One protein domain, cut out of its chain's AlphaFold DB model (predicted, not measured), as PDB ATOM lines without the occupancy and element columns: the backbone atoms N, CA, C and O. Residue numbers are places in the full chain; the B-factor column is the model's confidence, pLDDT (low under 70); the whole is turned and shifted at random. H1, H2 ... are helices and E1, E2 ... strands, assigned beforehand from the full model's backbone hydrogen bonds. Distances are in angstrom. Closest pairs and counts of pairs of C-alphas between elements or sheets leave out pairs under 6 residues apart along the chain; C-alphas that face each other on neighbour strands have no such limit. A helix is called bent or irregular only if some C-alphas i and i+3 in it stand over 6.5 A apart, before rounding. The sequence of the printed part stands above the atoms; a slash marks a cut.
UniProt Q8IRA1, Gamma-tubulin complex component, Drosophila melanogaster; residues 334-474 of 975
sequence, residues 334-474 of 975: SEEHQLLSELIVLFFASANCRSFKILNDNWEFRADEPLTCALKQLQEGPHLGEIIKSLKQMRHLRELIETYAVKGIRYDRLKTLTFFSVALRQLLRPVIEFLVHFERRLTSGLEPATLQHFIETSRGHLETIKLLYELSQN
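This is residues 334 to 474 of the 975 residues of the protein "Gamma-tubulin complex component" of Drosophila melanogaster (UniProt Q8IRA1). An elongated bundle of five helices, part aligned and part crossed, is built along the long H3: H6 crosses H3, H1 lies by H3 and H5, and H4 and H5 follow end to end. A small two-stranded hairpin, E1 and E2, lies off one side, and short H2 lies where H1 begins. The printed part has 141 residues, mostly helix, in the order H1 E1 E2 H2 H3 H4 H5 H6; the sheet E1 - E2 is antiparallel. It is compact, with radius of gyration of the C-alphas 16.2 A and spans of 51 by 33 by 24 A.

E1 is residues 356 to 359 and E2 362 to 365. H3, residues 382 to 405, is 34.8 A long. H1, residues 335 to 348, begins at C-alpha (10.766, 90.650, 18.423). H2 is 373 to 380, H4 415 to 427, H5 429 to 443. H6, residues 451 to 472, 27.0 A, ends at C-alpha (7.379, 106.685, -11.826); it is irregular, with C-alphas 457 and 460 7.9 A apart and a kink of 71 degrees near 458.

In the hairpin E1 and E2, N 357 and O 364 are 2.8 A apart, within hydrogen-bond range. E2 and H3 are near each other. H3 touches H6 at a steep tilt of 40 degrees, closest C-alphas Gln 393 and Tyr 469, 5.7 A. H3 and H4 form a helical hairpin, closest C-alphas Tyr 404 and Thr 418, 4.9 A. So do H5 and H6, Val 431 and His 461, 5.4 A. H1 touches H3, Phe 347 and Leu 391, 5.8 A, and H2, Glu 335 and Leu 375, 7.0 A. H1 and H5 only just touch, with 3 pairs of C-alphas within 8 A. H3 and H5 are apart. Every O i to N i+4 pair is within range in H2, H4 and H5, against 9 of 10 in H1, 19 of 20 in H3 and 16 of 18 in H6.

The C-alphas farthest apart, Cys 373 and Lys 415, are 50.9 A apart. The printed part has no cut and no long link. Mean pLDDT of the printed part is 81.4; residues 355, 359 to 374, 406 to 412 and 474 are under 70.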
ATOM      1  N   SER A 334       8.126  92.687  22.012       76.53
ATOM      2  CA  SER A 334       8.270  91.463  21.218       76.53
ATOM      3  C   SER A 334       9.238  91.685  20.051       76.53
ATOM      4  O   SER A 334       9.407  92.802  19.562       76.53
ATOM      5  N   GLU A 335       9.858  90.607  19.578       77.02
ATOM      6  CA  GLU A 335      10.766  90.650  18.423       77.02
ATOM      7  C   GLU A 335      10.031  91.105  17.150       77.02
ATOM      8  O   GLU A 335      10.579  91.871  16.363       77.02
ATOM      9  N   GLU A 336       8.758  90.725  16.997       82.66
ATOM     10  CA  GLU A 336       7.896  91.189  15.904       82.66
ATOM     11  C   GLU A 336       7.533  92.679  16.028       82.66
ATOM     12  O   GLU A 336       7.522  93.380  15.020       82.66
ATOM     13  N   HIS A 337       7.337  93.208  17.246       85.78
ATOM     14  CA  HIS A 337       7.160  94.649  17.463       85.78
ATOM     15  C   HIS A 337       8.434  95.424  17.103       85.78
ATOM     16  O   HIS A 337       8.354  96.438  16.415       85.78
ATOM     17  N   GLN A 338       9.614  94.952  17.532       81.92
ATOM     18  CA  GLN A 338      10.885  95.587  17.161       81.92
ATOM     19  C   GLN A 338      11.079  95.576  15.638       81.92
ATOM     20  O   GLN A 338      11.377  96.618  15.058       81.92
ATOM     21  N   LEU A 339      10.831  94.438  14.979       84.71
ATOM     22  CA  LEU A 339      10.900  94.312  13.523       84.71
ATOM     23  C   LEU A 339       9.911  95.248  12.807       84.71
ATOM     24  O   LEU A 339      10.292  95.918  11.850       84.71
ATOM     25  N   LEU A 340       8.659  95.327  13.270       87.61
ATOM     26  CA  LEU A 340       7.630  96.187  12.682       87.61
ATOM     27  C   LEU A 340       7.990  97.675  12.807       87.61
ATOM     28  O   LEU A 340       7.886  98.411  11.825       87.61
ATOM     29  N   SER A 341       8.490  98.111  13.963       86.11
ATOM     30  CA  SER A 341       8.943  99.493  14.160       86.11
ATOM     31  C   SER A 341      10.196  99.827  13.329       86.11
ATOM     32  O   SER A 341      10.291 100.929  12.787       86.11
ATOM     33  N   GLU A 342      11.118  98.877  13.114       85.17
ATOM     34  CA  GLU A 342      12.223  99.049  12.151       85.17
ATOM     35  C   GLU A 342      11.732  99.148  10.697       85.17
ATOM     36  O   GLU A 342      12.217  99.986   9.935       85.17
ATOM     37  N   LEU A 343      10.735  98.349  10.303       87.87
ATOM     38  CA  LEU A 343      10.125  98.429   8.970       87.87
ATOM     39  C   LEU A 343       9.414  99.774   8.747       87.87
ATOM     40  O   LEU A 343       9.518 100.336   7.658       87.87
ATOM     41  N   ILE A 344       8.755 100.328   9.772       89.42
ATOM     42  CA  ILE A 344       8.147 101.668   9.725       89.42
ATOM     43  C   ILE A 344       9.217 102.746   9.483       89.42
ATOM     44  O   ILE A 344       9.045 103.572   8.585       89.42
ATOM     45  N   VAL A 345      10.356 102.704  10.187       86.95
ATOM     46  CA  VAL A 345      11.484 103.636   9.960       86.95
ATOM     47  C   VAL A 345      11.968 103.615   8.508       86.95
ATOM     48  O   VAL A 345      12.221 104.675   7.926       86.95
ATOM     49  N   LEU A 346      12.038 102.436   7.884       87.91
ATOM     50  CA  LEU A 346      12.492 102.294   6.497       87.91
ATOM     51  C   LEU A 346      11.533 102.926   5.463       87.91
ATOM     52  O   LEU A 346      11.973 103.265   4.355       87.91
ATOM     53  N   PHE A 347      10.254 103.168   5.800       89.06
ATOM     54  CA  PHE A 347       9.341 103.963   4.956       89.06
ATOM     55  C   PHE A 347       9.672 105.465   4.967       89.06
ATOM     56  O   PHE A 347       9.332 106.163   4.004       89.06
ATOM     57  N   PHE A 348      10.412 105.950   5.967       86.32
ATOM     58  CA  PHE A 348      10.827 107.348   6.081       86.32
ATOM     59  C   PHE A 348      12.274 107.584   5.617       86.32
ATOM     60  O   PHE A 348      12.480 108.407   4.725       86.32
ATOM     61  N   ALA A 349      13.258 106.824   6.113       82.31
ATOM     62  CA  ALA A 349      14.672 106.995   5.747       82.31
ATOM     63  C   ALA A 349      15.368 105.693   5.331       82.31
ATOM     64  O   ALA A 349      14.937 104.584   5.637       82.31
ATOM     65  N   SER A 350      16.484 105.831   4.617       78.53
ATOM     66  CA  SER A 350      17.349 104.715   4.219       78.53
ATOM     67  C   SER A 350      18.455 104.517   5.268       78.53
ATOM     68  O   SER A 350      19.606 104.872   5.029       78.53
ATOM     69  N   ALA A 351      18.096 103.976   6.437       73.01
ATOM     70  CA  ALA A 351      19.000 103.763   7.574       73.01
ATOM     71  C   ALA A 351      19.427 102.289   7.759       73.01
ATOM     72  O   ALA A 351      18.748 101.368   7.308       73.01
ATOM     73  N   ASN A 352      20.545 102.065   8.461       71.86
ATOM     74  CA  ASN A 352      20.954 100.738   8.937       71.86
ATOM     75  C   ASN A 352      20.311 100.460  10.303       71.86
ATOM     76  O   ASN A 352      20.774 100.978  11.320       71.86
ATOM     77  N   CYS A 353      19.273  99.631  10.329       71.68
ATOM     78  CA  CYS A 353      18.591  99.197  11.549       71.68
ATOM     79  C   CYS A 353      19.314  97.989  12.189       71.68
ATOM     80  O   CYS A 353      20.377  97.575  11.712       71.68
ATOM     81  N   ARG A 354      18.787  97.414  13.274       70.23
ATOM     82  CA  ARG A 354      19.348  96.211  13.911       70.23
ATOM     83  C   ARG A 354      19.184  94.992  13.007       70.23
ATOM     84  O   ARG A 354      20.166  94.334  12.687       70.23
ATOM     85  N   SER A 355      17.974  94.747  12.509       67.37
ATOM     86  CA  SER A 355      17.690  93.598  11.637       67.37
ATOM     87  C   SER A 355      18.304  93.763  10.242       67.37
ATOM     88  O   SER A 355      18.760  92.789   9.645       67.37
ATOM     89  N   PHE A 356      18.346  94.999   9.725       74.05
ATOM     90  CA  PHE A 356      18.649  95.301   8.323       74.05
ATOM     91  C   PHE A 356      19.940  96.098   8.115       74.05
ATOM     92  O   PHE A 356      20.185  97.116   8.765       74.05
ATOM     93  N   LYS A 357      20.718  95.683   7.114       75.59
ATOM     94  CA  LYS A 357      21.880  96.392   6.568       75.59
ATOM     95  C   LYS A 357      21.586  96.802   5.128       75.59
ATOM     96  O   LYS A 357      21.067  96.004   4.350       75.59
ATOM     97  N   ILE A 358      21.916  98.037   4.766       70.22
ATOM     98  CA  ILE A 358      21.816  98.527   3.389       70.22
ATOM     99  C   ILE A 358      23.104  98.169   2.650       70.22
ATOM    100  O   ILE A 358      24.193  98.585   3.047       70.22
ATOM    101  N   LEU A 359      22.965  97.423   1.558       62.97
ATOM    102  CA  LEU A 359      24.038  97.105   0.625       62.97
ATOM    103  C   LEU A 359      23.576  97.504  -0.781       62.97
ATOM    104  O   LEU A 359      22.712  96.869  -1.388       62.97
ATOM    105  N   ASN A 360      24.138  98.610  -1.273       64.03
ATOM    106  CA  ASN A 360      23.720  99.298  -2.497       64.03
ATOM    107  C   ASN A 360      22.202  99.608  -2.479       64.03
ATOM    108  O   ASN A 360      21.737 100.453  -1.708       64.03
ATOM    109  N   ASP A 361      21.421  98.889  -3.287       62.37
ATOM    110  CA  ASP A 361      19.971  99.070  -3.446       62.37
ATOM    111  C   ASP A 361      19.132  97.947  -2.810       62.37
ATOM    112  O   ASP A 361      17.910  97.880  -2.980       62.37
ATOM    113  N   ASN A 362      19.775  97.069  -2.036       63.70
ATOM    114  CA  ASN A 362      19.129  96.000  -1.285       63.70
ATOM    115  C   ASN A 362      19.231  96.235   0.227       63.70
ATOM    116  O   ASN A 362      20.251  96.697   0.738       63.70
ATOM    117  N   TRP A 363      18.171  95.856   0.942       68.41
ATOM    118  CA  TRP A 363      18.273  95.506   2.355       68.41
ATOM    119  C   TRP A 363      18.588  94.024   2.455       68.41
ATOM    120  O   TRP A 363      17.886  93.201   1.864       68.41
ATOM    121  N   GLU A 364      19.622  93.706   3.216       68.17
ATOM    122  CA  GLU A 364      19.976  92.348   3.603       68.17
ATOM    123  C   GLU A 364      19.848  92.241   5.125       68.17
ATOM    124  O   GLU A 364      20.088  93.210   5.851       68.17
ATOM    125  N   PHE A 365      19.435  91.075   5.623       68.21
ATOM    126  CA  PHE A 365      19.464  90.818   7.061       68.21
ATOM    127  C   PHE A 365      20.916  90.811   7.551       68.21
ATOM    128  O   PHE A 365      21.803  90.300   6.863       68.21
ATOM    129  N   ARG A 366      21.178  91.354   8.746       68.16
ATOM    130  CA  ARG A 366      22.516  91.266   9.347       68.16
ATOM    131  C   ARG A 366      22.862  89.803   9.625       68.16
ATOM    132  O   ARG A 366      22.291  89.192  10.520       68.16
ATOM    133  N   ALA A 367      23.853  89.272   8.909       58.15
ATOM    134  CA  ALA A 367      24.438  87.959   9.197       58.15
ATOM    135  C   ALA A 367      25.170  87.912  10.558       58.15
ATOM    136  O   ALA A 367      25.447  86.833  11.073       58.15
ATOM    137  N   ASP A 368      25.477  89.086  11.120       61.07
ATOM    138  CA  ASP A 368      26.309  89.268  12.311       61.07
ATOM    139  C   ASP A 368      25.539  89.084  13.645       61.07
ATOM    140  O   ASP A 368      26.170  88.966  14.694       61.07
ATOM    141  N   GLU A 369      24.196  89.049  13.632       61.61
ATOM    142  CA  GLU A 369      23.366  88.779  14.821       61.61
ATOM    143  C   GLU A 369      22.635  87.422  14.720       61.61
ATOM    144  O   GLU A 369      22.102  87.074  13.662       61.61
ATOM    145  N   PRO A 370      22.554  86.637  15.815       58.14
ATOM    146  CA  PRO A 370      21.886  85.340  15.807       58.14
ATOM    147  C   PRO A 370      20.359  85.498  15.742       58.14
ATOM    148  O   PRO A 370      19.692  85.669  16.762       58.14
ATOM    149  N   LEU A 371      19.800  85.390  14.532       62.82
ATOM    150  CA  LEU A 371      18.353  85.363  14.301       62.82
ATOM    151  C   LEU A 371      17.672  84.277  15.150       62.82
ATOM    152  O   LEU A 371      17.973  83.082  15.032       62.82
ATOM    153  N   THR A 372      16.719  84.709  15.970       65.66
ATOM    154  CA  THR A 372      15.866  83.858  16.802       65.66
ATOM    155  C   THR A 372      14.926  83.007  15.948       65.66
ATOM    156  O   THR A 372      14.690  83.290  14.771       65.66
ATOM    157  N   CYS A 373      14.344  81.954  16.532       61.80
ATOM    158  CA  CYS A 373      13.399  81.098  15.808       61.80
ATOM    159  C   CYS A 373      12.166  81.871  15.302       61.80
ATOM    160  O   CYS A 373      11.698  81.589  14.202       61.80
ATOM    161  N   ALA A 374      11.687  82.870  16.055       67.73
ATOM    162  CA  ALA A 374      10.579  83.722  15.631       67.73
ATOM    163  C   ALA A 374      10.977  84.635  14.458       67.73
ATOM    164  O   ALA A 374      10.274  84.668  13.453       67.73
ATOM    165  N   LEU A 375      12.138  85.305  14.519       71.94
ATOM    166  CA  LEU A 375      12.620  86.132  13.404       71.94
ATOM    167  C   LEU A 375      12.870  85.312  12.129       71.94
ATOM    168  O   LEU A 375      12.566  85.795  11.041       71.94
ATOM    169  N   LYS A 376      13.335  84.060  12.238       72.31
ATOM    170  CA  LYS A 376      13.453  83.148  11.083       72.31
ATOM    171  C   LYS A 376      12.094  82.795  10.475       72.31
ATOM    172  O   LYS A 376      11.935  82.888   9.264       72.31
ATOM    173  N   GLN A 377      11.095  82.472  11.298       72.72
ATOM    174  CA  GLN A 377       9.730  82.210  10.821       72.72
ATOM    175  C   GLN A 377       9.092  83.449  10.166       72.72
ATOM    176  O   GLN A 377       8.401  83.322   9.157       72.72
ATOM    177  N   LEU A 378       9.368  84.652  10.678       75.14
ATOM    178  CA  LEU A 378       8.932  85.915  10.068       75.14
ATOM    179  C   LEU A 378       9.679  86.226   8.757       75.14
ATOM    180  O   LEU A 378       9.087  86.807   7.849       75.14
ATOM    181  N   GLN A 379      10.946  85.815   8.631       74.87
ATOM    182  CA  GLN A 379      11.746  85.936   7.407       74.87
ATOM    183  C   GLN A 379      11.296  84.963   6.302       74.87
ATOM    184  O   GLN A 379      11.307  85.328   5.128       74.87
ATOM    185  N   GLU A 380      10.895  83.744   6.668       72.21
ATOM    186  CA  GLU A 380      10.332  82.737   5.754       72.21
ATOM    187  C   GLU A 380       8.846  82.999   5.424       72.21
ATOM    188  O   GLU A 380       8.309  82.448   4.460       72.21
ATOM    189  N   GLY A 381       8.173  83.857   6.199       75.23
ATOM    190  CA  GLY A 381       6.765  84.206   6.032       75.23
ATOM    191  C   GLY A 381       6.474  85.116   4.823       75.23
ATOM    192  O   GLY A 381       7.275  85.989   4.476       75.23
ATOM    193  N   PRO A 382       5.284  84.999   4.196       81.92
ATOM    194  CA  PRO A 382       4.939  85.756   2.986       81.92
ATOM    195  C   PRO A 382       4.854  87.273   3.223       81.92
ATOM    196  O   PRO A 382       5.140  88.067   2.326       81.92
ATOM    197  N   HIS A 383       4.484  87.673   4.441       85.60
ATOM    198  CA  HIS A 383       4.225  89.058   4.828       85.60
ATOM    199  C   HIS A 383       5.456  89.963   4.695       85.60
ATOM    200  O   HIS A 383       5.375  91.050   4.122       85.60
ATOM    201  N   LEU A 384       6.624  89.514   5.166       84.22
ATOM    202  CA  LEU A 384       7.820  90.353   5.156       84.22
ATOM    203  C   LEU A 384       8.271  90.700   3.726       84.22
ATOM    204  O   LEU A 384       8.680  91.831   3.461       84.22
ATOM    205  N   GLY A 385       8.147  89.754   2.788       83.58
ATOM    206  CA  GLY A 385       8.489  89.968   1.380       83.58
ATOM    207  C   GLY A 385       7.624  91.033   0.693       83.58
ATOM    208  O   GLY A 385       8.127  91.783  -0.149       83.58
ATOM    209  N   GLU A 386       6.350  91.150   1.076       86.27
ATOM    210  CA  GLU A 386       5.450  92.202   0.589       86.27
ATOM    211  C   GLU A 386       5.867  93.582   1.122       86.27
ATOM    212  O   GLU A 386       6.051  94.513   0.333       86.27
ATOM    213  N   ILE A 387       6.138  93.694   2.428       88.25
ATOM    214  CA  ILE A 387       6.581  94.952   3.053       88.25
ATOM    215  C   ILE A 387       7.929  95.402   2.471       88.25
ATOM    216  O   ILE A 387       8.063  96.553   2.056       88.25
ATOM    217  N   ILE A 388       8.912  94.499   2.345       86.57
ATOM    218  CA  ILE A 388      10.224  94.794   1.736       86.57
ATOM    219  C   ILE A 388      10.076  95.285   0.287       86.57
ATOM    220  O   ILE A 388      10.800  96.189  -0.142       86.57
ATOM    221  N   LYS A 389       9.121  94.742  -0.477       88.51
ATOM    222  CA  LYS A 389       8.833  95.208  -1.839       88.51
ATOM    223  C   LYS A 389       8.277  96.634  -1.836       88.51
ATOM    224  O   LYS A 389       8.814  97.478  -2.555       88.51
ATOM    225  N   SER A 390       7.271  96.926  -1.010       91.62
ATOM    226  CA  SER A 390       6.712  98.280  -0.871       91.62
ATOM    227  C   SER A 390       7.734  99.290  -0.347       91.62
ATOM    228  O   SER A 390       7.760 100.431  -0.809       91.62
ATOM    229  N   LEU A 391       8.645  98.874   0.536       89.67
ATOM    230  CA  LEU A 391       9.766  99.694   0.989       89.67
ATOM    231  C   LEU A 391      10.692 100.095  -0.171       89.67
ATOM    232  O   LEU A 391      11.030 101.274  -0.291       89.67
ATOM    233  N   LYS A 392      11.068  99.169  -1.073       88.41
ATOM    234  CA  LYS A 392      11.933  99.496  -2.233       88.41
ATOM    235  C   LYS A 392      11.257 100.503  -3.164       88.41
ATOM    236  O   LYS A 392      11.904 101.413  -3.681       88.41
ATOM    237  N   GLN A 393       9.946 100.360  -3.337       91.61
ATOM    238  CA  GLN A 393       9.122 101.276  -4.123       91.61
ATOM    239  C   GLN A 393       9.055 102.669  -3.476       91.61
ATOM    240  O   GLN A 393       9.264 103.669  -4.162       91.61
ATOM    241  N   MET A 394       8.862 102.738  -2.154       90.74
ATOM    242  CA  MET A 394       8.886 103.994  -1.402       90.74
ATOM    243  C   MET A 394      10.258 104.678  -1.469       90.74
ATOM    244  O   MET A 394      10.313 105.877  -1.730       90.74
ATOM    245  N   ARG A 395      11.368 103.938  -1.314       87.66
ATOM    246  CA  ARG A 395      12.734 104.482  -1.439       87.66
ATOM    247  C   ARG A 395      12.941 105.177  -2.792       87.66
ATOM    248  O   ARG A 395      13.346 106.335  -2.806       87.66
ATOM    249  N   HIS A 396      12.577 104.526  -3.898       88.07
ATOM    250  CA  HIS A 396      12.673 105.121  -5.236       88.07
ATOM    251  C   HIS A 396      11.809 106.387  -5.392       88.07
ATOM    252  O   HIS A 396      12.251 107.381  -5.972       88.07
ATOM    253  N   LEU A 397      10.586 106.384  -4.844       89.48
ATOM    254  CA  LEU A 397       9.714 107.562  -4.856       89.48
ATOM    255  C   LEU A 397      10.304 108.722  -4.034       89.48
ATOM    256  O   LEU A 397      10.264 109.860  -4.503       89.48
ATOM    257  N   ARG A 398      10.907 108.455  -2.862       86.95
ATOM    258  CA  ARG A 398      11.628 109.470  -2.067       86.95
ATOM    259  C   ARG A 398      12.785 110.078  -2.862       86.95
ATOM    260  O   ARG A 398      12.807 111.291  -3.039       86.95
ATOM    261  N   GLU A 399      13.675 109.252  -3.412       84.13
ATOM    262  CA  GLU A 399      14.857 109.690  -4.179       84.13
ATOM    263  C   GLU A 399      14.484 110.572  -5.391       84.13
ATOM    264  O   GLU A 399      15.148 111.574  -5.687       84.13
ATOM    265  N   LEU A 400      13.383 110.243  -6.077       85.15
ATOM    266  CA  LEU A 400      12.837 111.030  -7.187       85.15
ATOM    267  C   LEU A 400      12.259 112.373  -6.703       85.15
ATOM    268  O   LEU A 400      12.529 113.417  -7.303       85.15
ATOM    269  N   ILE A 401      11.499 112.367  -5.603       85.28
ATOM    270  CA  ILE A 401      10.902 113.571  -5.001       85.28
ATOM    271  C   ILE A 401      11.972 114.519  -4.438       85.28
ATOM    272  O   ILE A 401      11.838 115.741  -4.552       85.28
ATOM    273  N   GLU A 402      13.047 113.982  -3.871       80.19
ATOM    274  CA  GLU A 402      14.208 114.748  -3.415       80.19
ATOM    275  C   GLU A 402      14.992 115.336  -4.590       80.19
ATOM    276  O   GLU A 402      15.394 116.497  -4.541       80.19
ATOM    277  N   THR A 403      15.142 114.585  -5.685       79.58
ATOM    278  CA  THR A 403      15.865 115.055  -6.876       79.58
ATOM    279  C   THR A 403      15.138 116.181  -7.620       79.58
ATOM    280  O   THR A 403      15.809 117.092  -8.103       79.58
ATOM    281  N   TYR A 404      13.800 116.147  -7.716       79.02
ATOM    282  CA  TYR A 404      13.041 117.049  -8.604       79.02
ATOM    283  C   TYR A 404      12.107 118.067  -7.924       79.02
ATOM    284  O   TYR A 404      11.755 119.057  -8.573       79.02
ATOM    285  N   ALA A 405      11.726 117.883  -6.650       73.18
ATOM    286  CA  ALA A 405      10.851 118.822  -5.924       73.18
ATOM    287  C   ALA A 405      11.537 119.587  -4.774       73.18
ATOM    288  O   ALA A 405      11.044 120.641  -4.373       73.18
ATOM    289  N   VAL A 406      12.669 119.112  -4.236       67.39
ATOM    290  CA  VAL A 406      13.457 119.884  -3.252       67.39
ATOM    291  C   VAL A 406      14.319 120.919  -3.982       67.39
ATOM    292  O   VAL A 406      14.912 120.636  -5.020       67.39
ATOM    293  N   LYS A 407      14.432 122.137  -3.435       61.08
ATOM    294  CA  LYS A 407      15.162 123.265  -4.051       61.08
ATOM    295  C   LYS A 407      16.701 123.153  -3.961       61.08
ATOM    296  O   LYS A 407      17.381 124.165  -3.811       61.08
ATOM    297  N   GLY A 408      17.266 121.951  -4.098       55.52
ATOM    298  CA  GLY A 408      18.716 121.714  -4.123       55.52
ATOM    299  C   GLY A 408      19.407 122.277  -5.376       55.52
ATOM    300  O   GLY A 408      18.774 122.457  -6.418       55.52
ATOM    301  N   ILE A 409      20.713 122.550  -5.289       52.41
ATOM    302  CA  ILE A 409      21.524 123.228  -6.325       52.41
ATOM    303  C   ILE A 409      21.938 122.254  -7.458       52.41
ATOM    304  O   ILE A 409      23.105 122.141  -7.819       52.41
ATOM    305  N   ARG A 410      20.983 121.482  -7.996       56.10
ATOM    306  CA  ARG A 410      21.189 120.612  -9.168       56.10
ATOM    307  C   ARG A 410      20.721 121.323 -10.439       56.10
ATOM    308  O   ARG A 410      19.639 121.899 -10.457       56.10
ATOM    309  N   TYR A 411      21.537 121.246 -11.490       53.86
ATOM    310  CA  TYR A 411      21.366 121.973 -12.757       53.86
ATOM    311  C   TYR A 411      20.359 121.345 -13.751       53.86
ATOM    312  O   TYR A 411      20.134 121.918 -14.809       53.86
ATOM    313  N   ASP A 412      19.750 120.195 -13.434       59.93
ATOM    314  CA  ASP A 412      18.770 119.474 -14.275       59.93
ATOM    315  C   ASP A 412      17.360 119.560 -13.654       59.93
ATOM    316  O   ASP A 412      16.849 118.589 -13.092       59.93
ATOM    317  N   ARG A 413      16.735 120.748 -13.675       71.72
ATOM    318  CA  ARG A 413      15.394 120.976 -13.099       71.72
ATOM    319  C   ARG A 413      14.306 120.968 -14.167       71.72
ATOM    320  O   ARG A 413      13.653 121.978 -14.424       71.72
ATOM    321  N   LEU A 414      14.086 119.803 -14.774       84.26
ATOM    322  CA  LEU A 414      13.010 119.628 -15.752       84.26
ATOM    323  C   LEU A 414      11.656 119.925 -15.101       84.26
ATOM    324  O   LEU A 414      11.214 119.203 -14.207       84.26
ATOM    325  N   LYS A 415      10.980 120.979 -15.558       86.58
ATOM    326  CA  LYS A 415       9.726 121.501 -14.999       86.58
ATOM    327  C   LYS A 415       8.616 120.468 -15.050       86.58
ATOM    328  O   LYS A 415       7.803 120.402 -14.130       86.58
ATOM    329  N   THR A 416       8.619 119.627 -16.080       89.18
ATOM    330  CA  THR A 416       7.723 118.471 -16.181       89.18
ATOM    331  C   THR A 416       7.951 117.506 -15.011       89.18
ATOM    332  O   THR A 416       7.002 117.137 -14.323       89.18
ATOM    333  N   LEU A 417       9.210 117.170 -14.701       88.41
ATOM    334  CA  LEU A 417       9.550 116.298 -13.570       88.41
ATOM    335  C   LEU A 417       9.362 116.985 -12.207       88.41
ATOM    336  O   LEU A 417       8.985 116.315 -11.248       88.41
ATOM    337  N   THR A 418       9.531 118.306 -12.100       87.97
ATOM    338  CA  THR A 418       9.190 119.065 -10.884       87.97
ATOM    339  C   THR A 418       7.681 119.055 -10.613       87.97
ATOM    340  O   THR A 418       7.274 118.752  -9.493       87.97
ATOM    341  N   PHE A 419       6.814 119.295 -11.607       87.88
ATOM    342  CA  PHE A 419       5.363 119.189 -11.386       87.88
ATOM    343  C   PHE A 419       4.905 117.748 -11.123       87.88
ATOM    344  O   PHE A 419       3.998 117.549 -10.311       87.88
ATOM    345  N   PHE A 420       5.545 116.752 -11.743       91.13
ATOM    346  CA  PHE A 420       5.295 115.333 -11.474       91.13
ATOM    347  C   PHE A 420       5.711 114.929 -10.049       91.13
ATOM    348  O   PHE A 420       4.935 114.317  -9.323       91.13
ATOM    349  N   SER A 421       6.900 115.324  -9.593       88.17
ATOM    350  CA  SER A 421       7.406 114.994  -8.250       88.17
ATOM    351  C   SER A 421       6.679 115.732  -7.119       88.17
ATOM    352  O   SER A 421       6.426 115.137  -6.072       88.17
ATOM    353  N   VAL A 422       6.259 116.985  -7.329       86.43
ATOM    354  CA  VAL A 422       5.355 117.691  -6.398       86.43
ATOM    355  C   VAL A 422       4.003 116.972  -6.300       86.43
ATOM    356  O   VAL A 422       3.498 116.767  -5.198       86.43
ATOM    357  N   ALA A 423       3.453 116.514  -7.429       88.91
ATOM    358  CA  ALA A 423       2.235 115.705  -7.453       88.91
ATOM    359  C   ALA A 423       2.392 114.364  -6.716       88.91
ATOM    360  O   ALA A 423       1.538 114.015  -5.905       88.91
ATOM    361  N   LEU A 424       3.493 113.635  -6.936       91.06
ATOM    362  CA  LEU A 424       3.789 112.396  -6.206       91.06
ATOM    363  C   LEU A 424       3.902 112.638  -4.692       91.06
ATOM    364  O   LEU A 424       3.356 111.858  -3.916       91.06
ATOM    365  N   ARG A 425       4.536 113.739  -4.258       87.82
ATOM    366  CA  ARG A 425       4.612 114.118  -2.834       87.82
ATOM    367  C   ARG A 425       3.224 114.364  -2.232       87.82
ATOM    368  O   ARG A 425       2.957 113.908  -1.124       87.82
ATOM    369  N   GLN A 426       2.337 115.044  -2.960       87.04
ATOM    370  CA  GLN A 426       0.956 115.282  -2.522       87.04
ATOM    371  C   GLN A 426       0.117 113.992  -2.492       87.04
ATOM    372  O   GLN A 426      -0.646 113.796  -1.551       87.04
ATOM    373  N   LEU A 427       0.298 113.079  -3.452       89.98
ATOM    374  CA  LEU A 427      -0.406 111.788  -3.491       89.98
ATOM    375  C   LEU A 427       0.115 110.766  -2.465       89.98
ATOM    376  O   LEU A 427      -0.640 109.894  -2.043       89.98
ATOM    377  N   LEU A 428       1.369 110.882  -2.020       90.51
ATOM    378  CA  LEU A 428       1.909 110.095  -0.904       90.51
ATOM    379  C   LEU A 428       1.480 110.620   0.474       90.51
ATOM    380  O   LEU A 428       1.670 109.919   1.469       90.51
ATOM    381  N   ARG A 429       0.879 111.814   0.571       88.48
ATOM    382  CA  ARG A 429       0.485 112.397   1.861       88.48
ATOM    383  C   ARG A 429      -0.417 111.477   2.709       88.48
ATOM    384  O   ARG A 429      -0.054 111.279   3.865       88.48
ATOM    385  N   PRO A 430      -1.488 110.844   2.185       88.35
ATOM    386  CA  PRO A 430      -2.317 109.936   2.985       88.35
ATOM    387  C   PRO A 430      -1.572 108.679   3.455       88.35
ATOM    388  O   PRO A 430      -1.935 108.087   4.464       88.35
ATOM    389  N   VAL A 431      -0.522 108.261   2.736       90.32
ATOM    390  CA  VAL A 431       0.350 107.144   3.135       90.32
ATOM    391  C   VAL A 431       1.259 107.554   4.294       90.32
ATOM    392  O   VAL A 431       1.410 106.801   5.249       90.32
ATOM    393  N   ILE A 432       1.814 108.767   4.245       89.42
ATOM    394  CA  ILE A 432       2.589 109.344   5.349       89.42
ATOM    395  C   ILE A 432       1.703 109.559   6.586       89.42
ATOM    396  O   ILE A 432       2.071 109.127   7.673       89.42
ATOM    397  N   GLU A 433       0.519 110.157   6.424       89.28
ATOM    398  CA  GLU A 433      -0.449 110.360   7.513       89.28
ATOM    399  C   GLU A 433      -0.876 109.022   8.150       89.28
ATOM    400  O   GLU A 433      -0.980 108.950   9.375       89.28
ATOM    401  N   PHE A 434      -1.038 107.950   7.358       91.02
ATOM    402  CA  PHE A 434      -1.273 106.591   7.866       91.02
ATOM    403  C   PHE A 434      -0.085 106.054   8.670       91.02
ATOM    404  O   PHE A 434      -0.277 105.604   9.794       91.02
ATOM    405  N   LEU A 435       1.134 106.103   8.120       91.34
ATOM    406  CA  LEU A 435       2.326 105.532   8.762       91.34
ATOM    407  C   LEU A 435       2.626 106.204  10.110       91.34
ATOM    408  O   LEU A 435       2.908 105.511  11.083       91.34
ATOM    409  N   VAL A 436       2.495 107.533  10.177       88.91
ATOM    410  CA  VAL A 436       2.612 108.313  11.422       88.91
ATOM    411  C   VAL A 436       1.515 107.919  12.422       88.91
ATOM    412  O   VAL A 436       1.791 107.728  13.606       88.91
ATOM    413  N   HIS A 437       0.265 107.752  11.972       89.56
ATOM    414  CA  HIS A 437      -0.834 107.376  12.866       89.56
ATOM    415  C   HIS A 437      -0.682 105.949  13.409       89.56
ATOM    416  O   HIS A 437      -0.913 105.711  14.596       89.56
ATOM    417  N   PHE A 438      -0.276 105.011  12.550       89.89
ATOM    418  CA  PHE A 438      -0.065 103.610  12.900       89.89
ATOM    419  C   PHE A 438       1.107 103.452  13.875       89.89
ATOM    420  O   PHE A 438       0.948 102.770  14.882       89.89
ATOM    421  N   GLU A 439       2.239 104.128  13.639       88.79
ATOM    422  CA  GLU A 439       3.383 104.158  14.565       88.79
ATOM    423  C   GLU A 439       2.941 104.572  15.969       88.79
ATOM    424  O   GLU A 439       3.070 103.802  16.919       88.79
ATOM    425  N   ARG A 440       2.306 105.742  16.096       85.20
ATOM    426  CA  ARG A 440       1.892 106.277  17.400       85.20
ATOM    427  C   ARG A 440       0.908 105.359  18.138       85.20
ATOM    428  O   ARG A 440       0.884 105.346  19.371       85.20
ATOM    429  N   ARG A 441       0.101 104.581  17.409       86.23
ATOM    430  CA  ARG A 441      -0.837 103.588  17.966       86.23
ATOM    431  C   ARG A 441      -0.164 102.255  18.305       86.23
ATOM    432  O   ARG A 441      -0.515 101.650  19.313       86.23
ATOM    433  N   LEU A 442       0.841 101.835  17.542       86.96
ATOM    434  CA  LEU A 442       1.709 100.698  17.856       86.96
ATOM    435  C   LEU A 442       2.529 100.969  19.130       86.96
ATOM    436  O   LEU A 442       2.520 100.162  20.058       86.96
ATOM    437  N   THR A 443       3.161 102.141  19.218       83.15
ATOM    438  CA  THR A 443       3.981 102.593  20.358       83.15
ATOM    439  C   THR A 443       3.158 102.804  21.639       83.15
ATOM    440  O   THR A 443       3.664 102.604  22.743       83.15
ATOM    441  N   SER A 444       1.866 103.141  21.520       82.82
ATOM    442  CA  SER A 444       0.927 103.193  22.657       82.82
ATOM    443  C   SER A 444       0.218 101.862  22.963       82.82
ATOM    444  O   SER A 444      -0.538 101.793  23.931       82.82
ATOM    445  N   GLY A 445       0.482 100.795  22.197       81.62
ATOM    446  CA  GLY A 445      -0.090  99.461  22.415       81.62
ATOM    447  C   GLY A 445      -1.563  99.311  22.011       81.62
ATOM    448  O   GLY A 445      -2.229  98.394  22.489       81.62
ATOM    449  N   LEU A 446      -2.076 100.207  21.163       84.77
ATOM    450  CA  LEU A 446      -3.445 100.180  20.637       84.77
ATOM    451  C   LEU A 446      -3.588  99.304  19.383       84.77
ATOM    452  O   LEU A 446      -4.663  98.750  19.166       84.77
ATOM    453  N   GLU A 447      -2.529  99.153  18.580       86.10
ATOM    454  CA  GLU A 447      -2.489  98.171  17.486       86.10
ATOM    455  C   GLU A 447      -1.775  96.880  17.922       86.10
ATOM    456  O   GLU A 447      -0.731  96.952  18.581       86.10
ATOM    457  N   PRO A 448      -2.266  95.689  17.525       85.85
ATOM    458  CA  PRO A 448      -1.524  94.450  17.698       85.85
ATOM    459  C   PRO A 448      -0.256  94.475  16.835       85.85
ATOM    460  O   PRO A 448      -0.292  94.726  15.630       85.85
ATOM    461  N   ALA A 449       0.880  94.198  17.469       84.23
ATOM    462  CA  ALA A 449       2.203  94.318  16.868       84.23
ATOM    463  C   ALA A 449       2.575  93.107  15.988       84.23
ATOM    464  O   ALA A 449       3.538  92.404  16.290       84.23
ATOM    465  N   THR A 450       1.797  92.857  14.927       86.29
ATOM    466  CA  THR A 450       2.037  91.763  13.970       86.29
ATOM    467  C   THR A 450       2.148  92.243  12.522       86.29
ATOM    468  O   THR A 450       1.476  93.192  12.101       86.29
ATOM    469  N   LEU A 451       2.977  91.563  11.723       87.38
ATOM    470  CA  LEU A 451       3.172  91.885  10.303       87.38
ATOM    471  C   LEU A 451       1.895  91.655   9.478       87.38
ATOM    472  O   LEU A 451       1.633  92.399   8.531       87.38
ATOM    473  N   GLN A 452       1.086  90.656   9.850       88.38
ATOM    474  CA  GLN A 452      -0.209  90.396   9.215       88.38
ATOM    475  C   GLN A 452      -1.159  91.588   9.403       88.38
ATOM    476  O   GLN A 452      -1.692  92.098   8.418       88.38
ATOM    477  N   HIS A 453      -1.328  92.074  10.640       90.00
ATOM    478  CA  HIS A 453      -2.214  93.206  10.934       90.00
ATOM    479  C   HIS A 453      -1.753  94.492  10.244       90.00
ATOM    480  O   HIS A 453      -2.572  95.234   9.694       90.00
ATOM    481  N   PHE A 454      -0.438  94.735  10.192       91.38
ATOM    482  CA  PHE A 454       0.110  95.852   9.425       91.38
ATOM    483  C   PHE A 454      -0.255  95.762   7.937       91.38
ATOM    484  O   PHE A 454      -0.686  96.759   7.367       91.38
ATOM    485  N   ILE A 455      -0.153  94.598   7.288       89.94
ATOM    486  CA  ILE A 455      -0.539  94.445   5.869       89.94
ATOM    487  C   ILE A 455      -2.052  94.561   5.667       89.94
ATOM    488  O   ILE A 455      -2.495  95.149   4.680       89.94
ATOM    489  N   GLU A 456      -2.864  94.026   6.577       89.54
ATOM    490  CA  GLU A 456      -4.325  94.110   6.482       89.54
ATOM    491  C   GLU A 456      -4.828  95.553   6.619       89.54
ATOM    492  O   GLU A 456      -5.647  95.985   5.806       89.54
ATOM    493  N   THR A 457      -4.276  96.327   7.559       89.70
ATOM    494  CA  THR A 457      -4.601  97.755   7.740       89.70
ATOM    495  C   THR A 457      -3.981  98.660   6.670       89.70
ATOM    496  O   THR A 457      -4.639  99.579   6.185       89.70
ATOM    497  N   SER A 458      -2.738  98.401   6.246       91.06
ATOM    498  CA  SER A 458      -2.025  99.250   5.278       91.06
ATOM    499  C   SER A 458      -2.303  98.924   3.806       91.06
ATOM    500  O   SER A 458      -1.851  99.673   2.940       91.06
ATOM    501  N   ARG A 459      -3.057  97.860   3.484       90.72
ATOM    502  CA  ARG A 459      -3.236  97.318   2.118       90.72
ATOM    503  C   ARG A 459      -3.447  98.375   1.026       90.72
ATOM    504  O   ARG A 459      -2.742  98.362   0.020       90.72
ATOM    505  N   GLY A 460      -4.377  99.311   1.227       88.03
ATOM    506  CA  GLY A 460      -4.660 100.383   0.259       88.03
ATOM    507  C   GLY A 460      -3.525 101.410   0.117       88.03
ATOM    508  O   GLY A 460      -3.296 101.952  -0.966       88.03
ATOM    509  N   HIS A 461      -2.760 101.642   1.185       91.31
ATOM    510  CA  HIS A 461      -1.571 102.492   1.176       91.31
ATOM    511  C   HIS A 461      -0.387 101.796   0.483       91.31
ATOM    512  O   HIS A 461       0.286 102.425  -0.334       91.31
ATOM    513  N   LEU A 462      -0.178 100.492   0.717       92.34
ATOM    514  CA  LEU A 462       0.834  99.690   0.011       92.34
ATOM    515  C   LEU A 462       0.520  99.567  -1.490       92.34
ATOM    516  O   LEU A 462       1.418  99.721  -2.321       92.34
ATOM    517  N   GLU A 463      -0.753  99.367  -1.855       91.63
ATOM    518  CA  GLU A 463      -1.196  99.415  -3.252       91.63
ATOM    519  C   GLU A 463      -0.957 100.804  -3.864       91.63
ATOM    520  O   GLU A 463      -0.435 100.901  -4.974       91.63
ATOM    521  N   THR A 464      -1.241 101.886  -3.130       91.17
ATOM    522  CA  THR A 464      -0.962 103.255  -3.595       91.17
ATOM    523  C   THR A 464       0.534 103.474  -3.854       91.17
ATOM    524  O   THR A 464       0.885 103.956  -4.931       91.17
ATOM    525  N   ILE A 465       1.429 103.059  -2.944       93.15
ATOM    526  CA  ILE A 465       2.891 103.108  -3.166       93.15
ATOM    527  C   ILE A 465       3.262 102.352  -4.450       93.15
ATOM    528  O   ILE A 465       3.975 102.889  -5.300       93.15
ATOM    529  N   LYS A 466       2.758 101.122  -4.614       93.75
ATOM    530  CA  LYS A 466       3.024 100.278  -5.785       93.75
ATOM    531  C   LYS A 466       2.585 100.955  -7.087       93.75
ATOM    532  O   LYS A 466       3.369 100.991  -8.034       93.75
ATOM    533  N   LEU A 467       1.365 101.491  -7.145       92.89
ATOM    534  CA  LEU A 467       0.825 102.125  -8.352       92.89
ATOM    535  C   LEU A 467       1.555 103.434  -8.690       92.89
ATOM    536  O   LEU A 467       1.867 103.667  -9.856       92.89
ATOM    537  N   LEU A 468       1.890 104.258  -7.691       93.30
ATOM    538  CA  LEU A 468       2.689 105.472  -7.899       93.30
ATOM    539  C   LEU A 468       4.102 105.142  -8.404       93.30
ATOM    540  O   LEU A 468       4.597 105.812  -9.308       93.30
ATOM    541  N   TYR A 469       4.720 104.080  -7.882       92.97
ATOM    542  CA  TYR A 469       6.003 103.566  -8.363       92.97
ATOM    543  C   TYR A 469       5.921 103.037  -9.804       92.97
ATOM    544  O   TYR A 469       6.778 103.354 -10.624       92.97
ATOM    545  N   GLU A 470       4.876 102.283 -10.162       91.00
ATOM    546  CA  GLU A 470       4.665 101.817 -11.544       91.00
ATOM    547  C   GLU A 470       4.490 102.976 -12.544       91.00
ATOM    548  O   GLU A 470       4.867 102.838 -13.710       91.00
ATOM    549  N   LEU A 471       3.969 104.126 -12.102       90.46
ATOM    550  CA  LEU A 471       3.903 105.357 -12.899       90.46
ATOM    551  C   LEU A 471       5.209 106.169 -12.896       90.46
ATOM    552  O   LEU A 471       5.405 106.990 -13.793       90.46
ATOM    553  N   SER A 472       6.110 105.956 -11.931       89.09
ATOM    554  CA  SER A 472       7.379 106.685 -11.826       89.09
ATOM    555  C   SER A 472       8.551 106.038 -12.574       89.09
ATOM    556  O   SER A 472       9.614 106.652 -12.656       89.09
ATOM    557  N   GLN A 473       8.375 104.835 -13.143       83.21
ATOM    558  CA  GLN A 473       9.398 104.084 -13.894       83.21
ATOM    559  C   GLN A 473       9.762 104.713 -15.258       83.21
ATOM    560  O   GLN A 473       9.628 104.096 -16.321       83.21
ATOM    561  N   ASN A 474      10.272 105.943 -15.251       66.62
ATOM    562  CA  ASN A 474      10.787 106.593 -16.449       66.62
ATOM    563  C   ASN A 474      12.204 106.072 -16.754       66.62
ATOM    564  O   ASN A 474      13.164 106.412 -16.063       66.62
TER     565      ASN A 474